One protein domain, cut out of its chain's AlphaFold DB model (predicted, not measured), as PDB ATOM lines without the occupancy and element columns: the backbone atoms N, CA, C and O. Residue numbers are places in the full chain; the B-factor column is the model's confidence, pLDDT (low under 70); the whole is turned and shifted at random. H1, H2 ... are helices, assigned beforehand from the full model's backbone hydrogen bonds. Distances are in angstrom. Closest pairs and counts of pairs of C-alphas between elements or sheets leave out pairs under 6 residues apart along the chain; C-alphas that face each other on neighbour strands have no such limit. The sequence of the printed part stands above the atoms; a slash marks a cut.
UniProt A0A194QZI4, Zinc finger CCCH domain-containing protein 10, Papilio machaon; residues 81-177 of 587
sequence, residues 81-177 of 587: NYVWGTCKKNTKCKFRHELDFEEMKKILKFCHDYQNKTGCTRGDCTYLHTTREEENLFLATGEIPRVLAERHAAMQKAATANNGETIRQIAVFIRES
ATOM      1  N   ASN A  81     -34.109  50.121  50.011       87.88
ATOM      2  CA  ASN A  81     -34.123  48.655  49.983       87.88
ATOM      3  C   ASN A  81     -35.397  48.067  50.593       87.88
ATOM      4  O   ASN A  81     -35.805  46.977  50.214       87.88
ATOM      5  N   TYR A  82     -36.018  48.760  51.547       89.12
ATOM      6  CA  TYR A  82     -37.291  48.321  52.104       89.12
ATOM      7  C   TYR A  82     -38.392  48.456  51.060       89.12
ATOM      8  O   TYR A  82     -39.096  47.487  50.820       89.12
ATOM      9  N   VAL A  83     -38.462  49.592  50.357       88.25
ATOM     10  CA  VAL A  83     -39.443  49.821  49.283       88.25
ATOM     11  C   VAL A  83     -39.361  48.737  48.199       88.25
ATOM     12  O   VAL A  83     -40.396  48.244  47.761       88.25
ATOM     13  N   TRP A  84     -38.156  48.280  47.829       86.44
ATOM     14  CA  TRP A  84     -37.977  47.162  46.882       86.44
ATOM     15  C   TRP A  84     -38.094  45.764  47.470       86.44
ATOM     16  O   TRP A  84     -37.867  44.802  46.734       86.44
ATOM     17  N   GLY A  85     -38.380  45.607  48.757       85.12
ATOM     18  CA  GLY A  85     -38.480  44.288  49.363       85.12
ATOM     19  C   GLY A  85     -37.134  43.542  49.469       85.12
ATOM     20  O   GLY A  85     -37.106  42.316  49.422       85.12
ATOM     21  N   THR A  86     -36.004  44.250  49.575       85.69
ATOM     22  CA  THR A  86     -34.652  43.660  49.690       85.69
ATOM     23  C   THR A  86     -33.918  44.021  50.986       85.69
ATOM     24  O   THR A  86     -32.783  43.588  51.207       85.69
ATOM     25  N   CYS A  87     -34.525  44.813  51.874       90.88
ATOM     26  CA  CYS A  87     -33.889  45.191  53.134       90.88
ATOM     27  C   CYS A  87     -33.860  44.017  54.123       90.88
ATOM     28  O   CYS A  87     -34.896  43.521  54.540       90.88
ATOM     29  N   LYS A  88     -32.663  43.628  54.575       89.81
ATOM     30  CA  LYS A  88     -32.469  42.584  55.603       89.81
ATOM     31  C   LYS A  88     -32.328  43.133  57.029       89.81
ATOM     32  O   LYS A  88     -32.181  42.368  57.975       89.81
ATOM     33  N   LYS A  89     -32.294  44.463  57.191       87.81
ATOM     34  CA  LYS A  89     -31.995  45.117  58.480       87.81
ATOM     35  C   LYS A  89     -33.219  45.239  59.392       87.81
ATOM     36  O   LYS A  89     -33.040  45.499  60.575       87.81
ATOM     37  N   ASN A  90     -34.428  45.041  58.863       83.69
ATOM     38  CA  ASN A  90     -35.702  45.116  59.589       83.69
ATOM     39  C   ASN A  90     -35.741  46.315  60.558       83.69
ATOM     40  O   ASN A  90     -35.482  47.442  60.145       83.69
ATOM     41  N   THR A  91     -36.005  46.085  61.844       83.19
ATOM     42  CA  THR A  91     -36.085  47.120  62.887       83.19
ATOM     43  C   THR A  91     -34.743  47.782  63.223       83.19
ATOM     44  O   THR A  91     -34.727  48.852  63.817       83.19
ATOM     45  N   LYS A  92     -33.611  47.196  62.809       87.31
ATOM     46  CA  LYS A  92     -32.256  47.753  62.990       87.31
ATOM     47  C   LYS A  92     -31.832  48.664  61.829       87.31
ATOM     48  O   LYS A  92     -30.665  49.044  61.723       87.31
ATOM     49  N   CYS A  93     -32.734  48.969  60.896       91.31
ATOM     50  CA  CYS A  93     -32.419  49.840  59.772       91.31
ATOM     51  C   CYS A  93     -32.301  51.303  60.222       91.31
ATOM     52  O   CYS A  93     -33.140  51.808  60.960       91.31
ATOM     53  N   LYS A  94     -31.276  52.012  59.728       91.56
ATOM     54  CA  LYS A  94     -31.099  53.459  59.965       91.56
ATOM     55  C   LYS A  94     -32.212  54.301  59.315       91.56
ATOM     56  O   LYS A  94     -32.452  55.432  59.727       91.56
ATOM     57  N   PHE A  95     -32.854  53.756  58.285       90.88
ATOM     58  CA  PHE A  95     -33.867  54.412  57.461       90.88
ATOM     59  C   PHE A  95     -35.271  53.929  57.838       90.88
ATOM     60  O   PHE A  95     -35.421  52.807  58.324       90.88
ATOM     61  N   ARG A  96     -36.299  54.747  57.583       89.50
ATOM     62  CA  ARG A  96     -37.684  54.393  57.936       89.50
ATOM     63  C   ARG A  96     -38.212  53.264  57.060       89.50
ATOM     64  O   ARG A  96     -37.931  53.213  55.862       89.50
ATOM     65  N   HIS A  97     -38.977  52.370  57.676       89.00
ATOM     66  CA  HIS A  97     -39.678  51.258  57.030       89.00
ATOM     67  C   HIS A  97     -41.187  51.526  57.013       89.00
ATOM     68  O   HIS A  97     -41.991  50.704  57.441       89.00
ATOM     69  N   GLU A  98     -41.557  52.712  56.549       85.06
ATOM     70  CA  GLU A  98     -42.946  53.125  56.378       85.06
ATOM     71  C   GLU A  98     -43.234  53.207  54.880       85.06
ATOM     72  O   GLU A  98     -42.352  53.555  54.094       85.06
ATOM     73  N   LEU A  99     -44.439  52.809  54.480       80.81
ATOM     74  CA  LEU A  99     -44.877  52.799  53.087       80.81
ATOM     75  C   LEU A  99     -45.742  54.037  52.854       80.81
ATOM     76  O   LEU A  99     -46.955  53.929  52.714       80.81
ATOM     77  N   ASP A 100     -45.114  55.214  52.860       85.56
ATOM     78  CA  ASP A 100     -45.798  56.434  52.434       85.56
ATOM     79  C   ASP A 100     -45.872  56.487  50.905       85.56
ATOM     80  O   ASP A 100     -44.867  56.298  50.208       85.56
ATOM     81  N   PHE A 101     -47.071  56.711  50.374       82.31
ATOM     82  CA  PHE A 101     -47.342  56.608  48.942       82.31
ATOM     83  C   PHE A 101     -46.542  57.625  48.115       82.31
ATOM     84  O   PHE A 101     -45.928  57.268  47.105       82.31
ATOM     85  N   GLU A 102     -46.492  58.878  48.569       85.94
ATOM     86  CA  GLU A 102     -45.832  59.970  47.847       85.94
ATOM     87  C   GLU A 102     -44.313  59.785  47.778       85.94
ATOM     88  O   GLU A 102     -43.678  60.064  46.755       85.94
ATOM     89  N   GLU A 103     -43.702  59.274  48.843       85.81
ATOM     90  CA  GLU A 103     -42.279  58.945  48.833       85.81
ATOM     91  C   GLU A 103     -41.974  57.670  48.032       85.81
ATOM     92  O   GLU A 103     -40.996  57.642  47.278       85.81
ATOM     93  N   MET A 104     -42.826  56.640  48.104       84.75
ATOM     94  CA  MET A 104     -42.671  55.433  47.282       84.75
ATOM     95  C   MET A 104     -42.694  55.755  45.791       84.75
ATOM     96  O   MET A 104     -41.855  55.244  45.049       84.75
ATOM     97  N   LYS A 105     -43.584  56.651  45.358       87.31
ATOM     98  CA  LYS A 105     -43.676  57.109  43.967       87.31
ATOM     99  C   LYS A 105     -42.399  57.799  43.475       87.31
ATOM    100  O   LYS A 105     -42.065  57.695  42.299       87.31
ATOM    101  N   LYS A 106     -41.654  58.469  44.360       88.38
ATOM    102  CA  LYS A 106     -40.360  59.098  44.027       88.38
ATOM    103  C   LYS A 106     -39.219  58.083  43.946       88.38
ATOM    104  O   LYS A 106     -38.261  58.281  43.195       88.38
ATOM    105  N   ILE A 107     -39.290  57.022  44.748       88.75
ATOM    106  CA  ILE A 107     -38.233  56.011  44.867       88.75
ATOM    107  C   ILE A 107     -38.367  54.935  43.786       88.75
ATOM    108  O   ILE A 107     -37.358  54.527  43.198       88.75
ATOM    109  N   LEU A 108     -39.589  54.467  43.532       90.50
ATOM    110  CA  LEU A 108     -39.881  53.434  42.549       90.50
ATOM    111  C   LEU A 108     -39.737  53.991  41.136       90.50
ATOM    112  O   LEU A 108     -40.302  55.018  40.781       90.50
ATOM    113  N   LYS A 109     -38.965  53.276  40.321       91.75
ATOM    114  CA  LYS A 109     -38.835  53.551  38.894       91.75
ATOM    115  C   LYS A 109     -39.260  52.310  38.128       91.75
ATOM    116  O   LYS A 109     -38.720  51.230  38.377       91.75
ATOM    117  N   PHE A 110     -40.207  52.479  37.218       93.81
ATOM    118  CA  PHE A 110     -40.754  51.410  36.392       93.81
ATOM    119  C   PHE A 110     -39.871  51.158  35.169       93.81
ATOM    120  O   PHE A 110     -39.241  52.071  34.633       93.81
ATOM    121  N   CYS A 111     -39.759  49.895  34.764       94.75
ATOM    122  CA  CYS A 111     -38.955  49.502  33.616       94.75
ATOM    123  C   CYS A 111     -39.757  49.685  32.325       94.75
ATOM    124  O   CYS A 111     -40.602  48.855  31.997       94.75
ATOM    125  N   HIS A 112     -39.461  50.731  31.557       94.56
ATOM    126  CA  HIS A 112     -40.126  50.950  30.269       94.56
ATOM    127  C   HIS A 112     -39.801  49.868  29.230       94.56
ATOM    128  O   HIS A 112     -40.663  49.515  28.430       94.56
ATOM    129  N   ASP A 113     -38.604  49.274  29.275       93.44
ATOM    130  CA  ASP A 113     -38.238  48.168  28.379       93.44
ATOM    131  C   ASP A 113     -39.117  46.933  28.618       93.44
ATOM    132  O   ASP A 113     -39.485  46.244  27.670       93.44
ATOM    133  N   TYR A 114     -39.508  46.685  29.873       94.44
ATOM    134  CA  TYR A 114     -40.432  45.609  30.235       94.44
ATOM    135  C   TYR A 114     -41.865  45.886  29.770       94.44
ATOM    136  O   TYR A 114     -42.573  44.964  29.378       94.44
ATOM    137  N   GLN A 115     -42.286  47.151  29.787       93.12
ATOM    138  CA  GLN A 115     -43.609  47.565  29.308       93.12
ATOM    139  C   GLN A 115     -43.725  47.535  27.782       93.12
ATOM    140  O   GLN A 115     -44.823  47.403  27.239       93.12
ATOM    141  N   ASN A 116     -42.603  47.671  27.080       93.19
ATOM    142  CA  ASN A 116     -42.553  47.535  25.635       93.19
ATOM    143  C   ASN A 116     -42.701  46.063  25.226       93.19
ATOM    144  O   ASN A 116     -42.276  45.153  25.930       93.19
ATOM    145  N   LYS A 117     -43.252  45.814  24.031       87.00
ATOM    146  CA  LYS A 117     -43.503  44.449  23.519       87.00
ATOM    147  C   LYS A 117     -42.247  43.574  23.433       87.00
ATOM    148  O   LYS A 117     -42.358  42.356  23.440       87.00
ATOM    149  N   THR A 118     -41.074  44.193  23.329       90.31
ATOM    150  CA  THR A 118     -39.779  43.503  23.297       90.31
ATOM    151  C   THR A 118     -39.454  42.828  24.633       90.31
ATOM    152  O   THR A 118     -38.712  41.849  24.649       90.31
ATOM    153  N   GLY A 119     -40.037  43.316  25.736       91.31
ATOM    154  CA  GLY A 119     -39.754  42.865  27.091       91.31
ATOM    155  C   GLY A 119     -38.344  43.241  27.557       91.31
ATOM    156  O   GLY A 119     -37.421  43.458  26.770       91.31
ATOM    157  N   CYS A 120     -38.155  43.294  28.873       95.25
ATOM    158  CA  CYS A 120     -36.832  43.444  29.468       95.25
ATOM    159  C   CYS A 120     -36.237  42.056  29.724       95.25
ATOM    160  O   CYS A 120     -36.792  41.273  30.492       95.25
ATOM    161  N   THR A 121     -35.089  41.762  29.116       94.81
ATOM    162  CA  THR A 121     -34.373  40.483  29.272       94.81
ATOM    163  C   THR A 121     -33.320  40.501  30.383       94.81
ATOM    164  O   THR A 121     -32.635  39.505  30.609       94.81
ATOM    165  N   ARG A 122     -33.167  41.624  31.098       94.25
ATOM    166  CA  ARG A 122     -32.181  41.764  32.178       94.25
ATOM    167  C   ARG A 122     -32.679  41.045  33.432       94.25
ATOM    168  O   ARG A 122     -33.676  41.460  34.021       94.25
ATOM    169  N   GLY A 123     -31.975  39.990  33.846       85.50
ATOM    170  CA  GLY A 123     -32.311  39.218  35.053       85.50
ATOM    171  C   GLY A 123     -32.156  40.010  36.358       85.50
ATOM    172  O   GLY A 123     -32.825  39.717  37.344       85.50
ATOM    173  N   ASP A 124     -31.324  41.047  36.348       86.12
ATOM    174  CA  ASP A 124     -31.012  41.947  37.459       86.12
ATOM    175  C   ASP A 124     -31.421  43.398  37.153       86.12
ATOM    176  O   ASP A 124     -30.733  44.356  37.515       86.12
ATOM    177  N   CYS A 125     -32.554  43.583  36.466       88.38
ATOM    178  CA  CYS A 125     -33.029  44.914  36.117       88.38
ATOM    179  C   CYS A 125     -33.176  45.810  37.358       88.38
ATOM    180  O   CYS A 125     -33.845  45.473  38.337       88.38
ATOM    181  N   THR A 126     -32.560  46.992  37.299       88.12
ATOM    182  CA  THR A 126     -32.594  47.998  38.370       88.12
ATOM    183  C   THR A 126     -33.956  48.677  38.516       88.12
ATOM    184  O   THR A 126     -34.209  49.347  39.520       88.12
ATOM    185  N   TYR A 127     -34.819  48.515  37.516       91.69
ATOM    186  CA  TYR A 127     -36.157  49.078  37.439       91.69
ATOM    187  C   TYR A 127     -37.203  47.997  37.703       91.69
ATOM    188  O   TYR A 127     -36.995  46.820  37.420       91.69
ATOM    189  N   LEU A 128     -38.353  48.402  38.231       91.19
ATOM    190  CA  LEU A 128     -39.420  47.474  38.564       91.19
ATOM    191  C   LEU A 128     -40.118  46.962  37.294       91.19
ATOM    192  O   LEU A 128     -40.592  47.754  36.481       91.19
ATOM    193  N   HIS A 129     -40.186  45.640  37.143       92.06
ATOM    194  CA  HIS A 129     -40.953  44.975  36.091       92.06
ATOM    195  C   HIS A 129     -42.416  44.852  36.521       92.06
ATOM    196  O   HIS A 129     -42.769  43.950  37.277       92.06
ATOM    197  N   THR A 130     -43.247  45.773  36.052       90.00
ATOM    198  CA  THR A 130     -44.710  45.734  36.178       90.00
ATOM    199  C   THR A 130     -45.319  46.103  34.838       90.00
ATOM    200  O   THR A 130     -44.688  46.802  34.035       90.00
ATOM    201  N   THR A 131     -46.538  45.641  34.575       92.75
ATOM    202  CA  THR A 131     -47.222  46.037  33.341       92.75
ATOM    203  C   THR A 131     -47.596  47.523  33.381       92.75
ATOM    204  O   THR A 131     -47.536  48.179  34.429       92.75
ATOM    205  N   ARG A 132     -47.957  48.089  32.226       94.25
ATOM    206  CA  ARG A 132     -48.365  49.499  32.134       94.25
ATOM    207  C   ARG A 132     -49.656  49.759  32.916       94.25
ATOM    208  O   ARG A 132     -49.836  50.832  33.484       94.25
ATOM    209  N   GLU A 133     -50.543  48.772  32.951       92.44
ATOM    210  CA  GLU A 133     -51.799  48.811  33.693       92.44
ATOM    211  C   GLU A 133     -51.532  48.840  35.202       92.44
ATOM    212  O   GLU A 133     -52.127  49.650  35.906       92.44
ATOM    213  N   GLU A 134     -50.589  48.026  35.685       90.44
ATOM    214  CA  GLU A 134     -50.181  47.999  37.095       90.44
ATOM    215  C   GLU A 134     -49.463  49.282  37.527       90.44
ATOM    216  O   GLU A 134     -49.703  49.777  38.628       90.44
ATOM    217  N   GLU A 135     -48.606  49.852  36.672       92.56
ATOM    218  CA  GLU A 135     -48.006  51.167  36.933       92.56
ATOM    219  C   GLU A 135     -49.096  52.235  37.073       92.56
ATOM    220  O   GLU A 135     -49.077  53.018  38.021       92.56
ATOM    221  N   ASN A 136     -50.063  52.262  36.152       92.31
ATOM    222  CA  ASN A 136     -51.145  53.242  36.198       92.31
ATOM    223  C   ASN A 136     -52.022  53.049  37.443       92.31
ATOM    224  O   ASN A 136     -52.377  54.023  38.103       92.31
ATOM    225  N   LEU A 137     -52.309  51.797  37.813       89.62
ATOM    226  CA  LEU A 137     -53.036  51.484  39.037       89.62
ATOM    227  C   LEU A 137     -52.286  52.004  40.265       89.62
ATOM    228  O   LEU A 137     -52.890  52.705  41.072       89.62
ATOM    229  N   PHE A 138     -50.978  51.757  40.370       90.44
ATOM    230  CA  PHE A 138     -50.159  52.289  41.462       90.44
ATOM    231  C   PHE A 138     -50.171  53.819  41.485       90.44
ATOM    232  O   PHE A 138     -50.363  54.420  42.537       90.44
ATOM    233  N   LEU A 139     -50.012  54.472  40.333       89.94
ATOM    234  CA  LEU A 139     -50.013  55.933  40.253       89.94
ATOM    235  C   LEU A 139     -51.374  56.554  40.607       89.94
ATOM    236  O   LEU A 139     -51.389  57.683  41.097       89.94
ATOM    237  N   ALA A 140     -52.479  55.845  40.352       90.69
ATOM    238  CA  ALA A 140     -53.843  56.318  40.576       90.69
ATOM    239  C   ALA A 140     -54.395  55.994  41.975       90.69
ATOM    240  O   ALA A 140     -55.084  56.824  42.562       90.69
ATOM    241  N   THR A 141     -54.123  54.796  42.495       86.75
ATOM    242  CA  THR A 141     -54.702  54.280  43.754       86.75
ATOM    243  C   THR A 141     -53.722  54.298  44.918       86.75
ATOM    244  O   THR A 141     -54.130  54.319  46.073       86.75
ATOM    245  N   GLY A 142     -52.424  54.273  44.621       85.06
ATOM    246  CA  GLY A 142     -51.378  54.032  45.602       85.06
ATOM    247  C   GLY A 142     -51.271  52.614  46.126       85.06
ATOM    248  O   GLY A 142     -50.455  52.354  47.011       85.06
ATOM    249  N   GLU A 143     -52.009  51.676  45.536       82.38
ATOM    250  CA  GLU A 143     -51.839  50.261  45.823       82.38
ATOM    251  C   GLU A 143     -50.530  49.740  45.237       82.38
ATOM    252  O   GLU A 143     -50.236  49.884  44.047       82.38
ATOM    253  N   ILE A 144     -49.729  49.118  46.100       81.81
ATOM    254  CA  ILE A 144     -48.431  48.555  45.742       81.81
ATOM    255  C   ILE A 144     -48.639  47.442  44.700       81.81
ATOM    256  O   ILE A 144     -49.397  46.507  44.970       81.81
ATOM    257  N   PRO A 145     -47.935  47.477  43.548       82.38
ATOM    258  CA  PRO A 145     -48.026  46.436  42.533       82.38
ATOM    259  C   PRO A 145     -47.826  45.044  43.127       82.38
ATOM    260  O   PRO A 145     -46.962  44.852  43.988       82.38
ATOM    261  N   ARG A 146     -48.575  44.055  42.633       79.62
ATOM    262  CA  ARG A 146     -48.611  42.694  43.191       79.62
ATOM    263  C   ARG A 146     -47.219  42.089  43.404       79.62
ATOM    264  O   ARG A 146     -46.952  41.520  44.458       79.62
ATOM    265  N   VAL A 147     -46.308  42.284  42.451       75.56
ATOM    266  CA  VAL A 147     -44.911  41.814  42.531       75.56
ATOM    267  C   VAL A 147     -44.180  42.383  43.755       75.56
ATOM    268  O   VAL A 147     -43.425  41.679  44.430       75.56
ATOM    269  N   LEU A 148     -44.400  43.662  44.066       79.94
ATOM    270  CA  LEU A 148     -43.851  44.285  45.266       79.94
ATOM    271  C   LEU A 148     -44.594  43.825  46.520       79.94
ATOM    272  O   LEU A 148     -43.936  43.544  47.519       79.94
ATOM    273  N   ALA A 149     -45.920  43.701  46.470       82.25
ATOM    274  CA  ALA A 149     -46.722  43.227  47.596       82.25
ATOM    275  C   ALA A 149     -46.289  41.819  48.048       82.25
ATOM    276  O   ALA A 149     -46.071  41.590  49.237       82.25
ATOM    277  N   GLU A 150     -46.058  40.901  47.107       84.06
ATOM    278  CA  GLU A 150     -45.552  39.552  47.384       84.06
ATOM    279  C   GLU A 150     -44.159  39.586  48.031       84.06
ATOM    280  O   GLU A 150     -43.890  38.869  49.000       84.06
ATOM    281  N   ARG A 151     -43.275  40.471  47.554       79.06
ATOM    282  CA  ARG A 151     -41.925  40.622  48.108       79.06
ATOM    283  C   ARG A 151     -41.939  41.231  49.517       79.06
ATOM    284  O   ARG A 151     -41.195  40.779  50.388       79.06
ATOM    285  N   HIS A 152     -42.823  42.196  49.766       78.50
ATOM    286  CA  HIS A 152     -43.076  42.757  51.098       78.50
ATOM    287  C   HIS A 152     -43.647  41.709  52.053       78.50
ATOM    288  O   HIS A 152     -43.157  41.575  53.173       78.50
ATOM    289  N   ALA A 153     -44.607  40.899  51.604       82.31
ATOM    290  CA  ALA A 153     -45.158  39.802  52.395       82.31
ATOM    291  C   ALA A 153     -44.083  38.761  52.754       82.31
ATOM    292  O   ALA A 153     -44.019  38.305  53.896       82.31
ATOM    293  N   ALA A 154     -43.195  38.412  51.817       80.25
ATOM    294  CA  ALA A 154     -42.068  37.516  52.081       80.25
ATOM    295  C   ALA A 154     -41.092  38.103  53.115       80.25
ATOM    296  O   ALA A 154     -40.666  37.406  54.039       80.25
ATOM    297  N   MET A 155     -40.785  39.399  53.013       78.50
ATOM    298  CA  MET A 155     -39.962  40.101  53.999       78.50
ATOM    299  C   MET A 155     -40.598  40.149  55.387       78.50
ATOM    300  O   MET A 155     -39.912  39.902  56.377       78.50
ATOM    301  N   GLN A 156     -41.895  40.446  55.476       78.19
ATOM    302  CA  GLN A 156     -42.612  40.472  56.749       78.19
ATOM    303  C   GLN A 156     -42.664  39.080  57.379       78.19
ATOM    304  O   GLN A 156     -42.369  38.943  58.563       78.19
ATOM    305  N   LYS A 157     -42.919  38.030  56.589       81.56
ATOM    306  CA  LYS A 157     -42.833  36.637  57.060       81.56
ATOM    307  C   LYS A 157     -41.444  36.313  57.613       81.56
ATOM    308  O   LYS A 157     -41.342  35.742  58.697       81.56
ATOM    309  N   ALA A 158     -40.379  36.726  56.923       75.06
ATOM    310  CA  ALA A 158     -39.012  36.555  57.411       75.06
ATOM    311  C   ALA A 158     -38.748  37.365  58.695       75.06
ATOM    312  O   ALA A 158     -38.082  36.879  59.607       75.06
ATOM    313  N   ALA A 159     -39.281  38.582  58.811       73.12
ATOM    314  CA  ALA A 159     -39.158  39.394  60.018       73.12
ATOM    315  C   ALA A 159     -39.858  38.745  61.222       73.12
ATOM    316  O   ALA A 159     -39.260  38.638  62.292       73.12
ATOM    317  N   THR A 160     -41.080  38.248  61.034       73.06
ATOM    318  CA  THR A 160     -41.856  37.573  62.081       73.06
ATOM    319  C   THR A 160     -41.209  36.257  62.506       73.06
ATOM    320  O   THR A 160     -41.161  35.974  63.699       73.06
ATOM    321  N   ALA A 161     -40.639  35.485  61.574       72.44
ATOM    322  CA  ALA A 161     -39.903  34.263  61.904       72.44
ATOM    323  C   ALA A 161     -38.688  34.546  62.811       72.44
ATOM    324  O   ALA A 161     -38.499  33.870  63.820       72.44
ATOM    325  N   ASN A 162     -37.913  35.592  62.510       64.75
ATOM    326  CA  ASN A 162     -36.748  35.970  63.317       64.75
ATOM    327  C   ASN A 162     -37.133  36.550  64.694       64.75
ATOM    328  O   ASN A 162     -36.472  36.280  65.700       64.75
ATOM    329  N   ASN A 163     -38.225  37.316  64.767       61.59
ATOM    330  CA  ASN A 163     -38.712  37.866  66.035       61.59
ATOM    331  C   ASN A 163     -39.352  36.784  66.920       61.59
ATOM    332  O   ASN A 163     -39.168  36.801  68.135       61.59
ATOM    333  N   GLY A 164     -40.053  35.815  66.324       57.84
ATOM    334  CA  GLY A 164     -40.639  34.679  67.035       57.84
ATOM    335  C   GLY A 164     -39.593  33.763  67.673       57.84
ATOM    336  O   GLY A 164     -39.827  33.240  68.759       57.84
ATOM    337  N   GLU A 165     -38.428  33.601  67.044       58.72
ATOM    338  CA  GLU A 165     -37.305  32.849  67.621       58.72
ATOM    339  C   GLU A 165     -36.664  33.599  68.798       58.72
ATOM    340  O   GLU A 165     -36.402  33.017  69.848       58.72
ATOM    341  N   THR A 166     -36.514  34.920  68.675       58.38
ATOM    342  CA  THR A 166     -35.994  35.767  69.763       58.38
ATOM    343  C   THR A 166     -36.921  35.740  70.986       58.38
ATOM    344  O   THR A 166     -36.456  35.621  72.117       58.38
ATOM    345  N   ILE A 167     -38.242  35.789  70.777       60.75
ATOM    346  CA  ILE A 167     -39.229  35.694  71.868       60.75
ATOM    347  C   ILE A 167     -39.184  34.310  72.529       60.75
ATOM    348  O   ILE A 167     -39.244  34.222  73.755       60.75
ATOM    349  N   ARG A 168     -39.022  33.228  71.750       59.59
ATOM    350  CA  ARG A 168     -38.842  31.873  72.299       59.59
ATOM    351  C   ARG A 168     -37.566  31.754  73.129       59.59
ATOM    352  O   ARG A 168     -37.619  31.198  74.219       59.59
ATOM    353  N   GLN A 169     -36.454  32.317  72.667       64.31
ATOM    354  CA  GLN A 169     -35.191  32.316  73.409       64.31
ATOM    355  C   GLN A 169     -35.289  33.102  74.720       64.31
ATOM    356  O   GLN A 169     -34.815  32.630  75.749       64.31
ATOM    357  N   ILE A 170     -35.969  34.254  74.720       67.62
ATOM    358  CA  ILE A 170     -36.226  35.028  75.943       67.62
ATOM    359  C   ILE A 170     -37.121  34.237  76.909       67.62
ATOM    360  O   ILE A 170     -36.839  34.187  78.103       67.62
ATOM    361  N   ALA A 171     -38.163  33.566  76.408       60.25
ATOM    362  CA  ALA A 171     -39.045  32.739  77.231       60.25
ATOM    363  C   ALA A 171     -38.320  31.526  77.850       60.25
ATOM    364  O   ALA A 171     -38.572  31.188  79.006       60.25
ATOM    365  N   VAL A 172     -37.396  30.896  77.116       70.69
ATOM    366  CA  VAL A 172     -36.553  29.800  77.629       70.69
ATOM    367  C   VAL A 172     -35.557  30.317  78.668       70.69
ATOM    368  O   VAL A 172     -35.446  29.730  79.741       70.69
ATOM    369  N   PHE A 173     -34.917  31.462  78.420       70.31
ATOM    370  CA  PHE A 173     -33.957  32.054  79.353       70.31
ATOM    371  C   PHE A 173     -34.605  32.480  80.679       70.31
ATOM    372  O   PHE A 173     -34.047  32.232  81.746       70.31
ATOM    373  N   ILE A 174     -35.810  33.062  80.640       71.31
ATOM    374  CA  ILE A 174     -36.583  33.396  81.851       71.31
ATOM    375  C   ILE A 174     -36.967  32.124  82.623       71.31
ATOM    376  O   ILE A 174     -36.994  32.130  83.851       71.31
ATOM    377  N   ARG A 175     -37.224  31.010  81.927       63.78
ATOM    378  CA  ARG A 175     -37.548  29.727  82.564       63.78
ATOM    379  C   ARG A 175     -36.337  29.084  83.245       63.78
ATOM    380  O   ARG A 175     -36.495  28.506  84.314       63.78
ATOM    381  N   GLU A 176     -35.150  29.193  82.653       63.44
ATOM    382  CA  GLU A 176     -33.909  28.621  83.203       63.44
ATOM    383  C   GLU A 176     -33.277  29.471  84.311       63.44
ATOM    384  O   GLU A 176     -32.585  28.938  85.173       63.44
ATOM    385  N   SER A 177     -33.539  30.779  84.347       52.91
ATOM    386  CA  SER A 177     -33.011  31.663  85.399       52.91
ATOM    387  C   SER A 177     -33.801  31.614  86.717       52.91
ATOM    388  O   SER A 177     -33.335  32.142  87.725       52.91
TER     389      SER A 177
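What this domain is: This is residues 81 to 177 of the 587 residues of the protein "Zinc finger CCCH domain-containing protein 10" of Papilio machaon (UniProt A0A194QZI4). One long helix, H4, reaches out as an arm from a small body of loops and three short helices, H1, H2 and H3, none of which touches another helix. The unnamed stretch of residues 81 to 100 runs along the first half of H4, close to it around Gly 85, while residues 163 to 177 stick out free and make much of the length. The printed part has 97 residues, with four named helices in the order H1, H2, H3, H4 and no named strand, and its class is all helix. It is loose, with a radius of gyration of the C-alphas of 17.7 A and spans of 63 by 28 by 21 A.

Where its parts are: Start at C-alpha 81 at (-34.123, 48.655, 49.983) and pass residues 81 to 100, which hold no named element. Find H1 at residues 101 to 107, then H2 at residues 112 to 115. After residues 116 to 131, H3 takes residues 132 to 141, 14.1 A long. From C-alpha 146 at (-48.611, 42.694, 43.191), H4 runs 44.9 A to C-alpha 176 at (-33.909, 28.621, 83.203).

How they stand to each other: Look at Lys 105 and Leu 139, the closest C-alphas of H1 and H3, 7.4 A apart: these helices are close but not clearly touching, at a steep tilt of 43 degrees, opposite ways. H2 and H3 are also close but not clearly touching, with the C-alphas of Gln 115 and Arg 132 closest at 5.9 A. H3 and H4 are only just apart, at 8.2 A. H1 and H2 are each apart from H4. Every O i to N i+4 pair is within hydrogen-bond range in H3 and H4, and 2 of 3 are in H1; H2 is too short for one.

The domain as a whole: The C-alphas of Lys 117 and Ser 177, the two farthest apart, are 64.1 A from each other. The printed part has no cut, and the link from H2 to H3 is long. Look for pLDDT under 70 at residues 162 to 171 and 175 to 177.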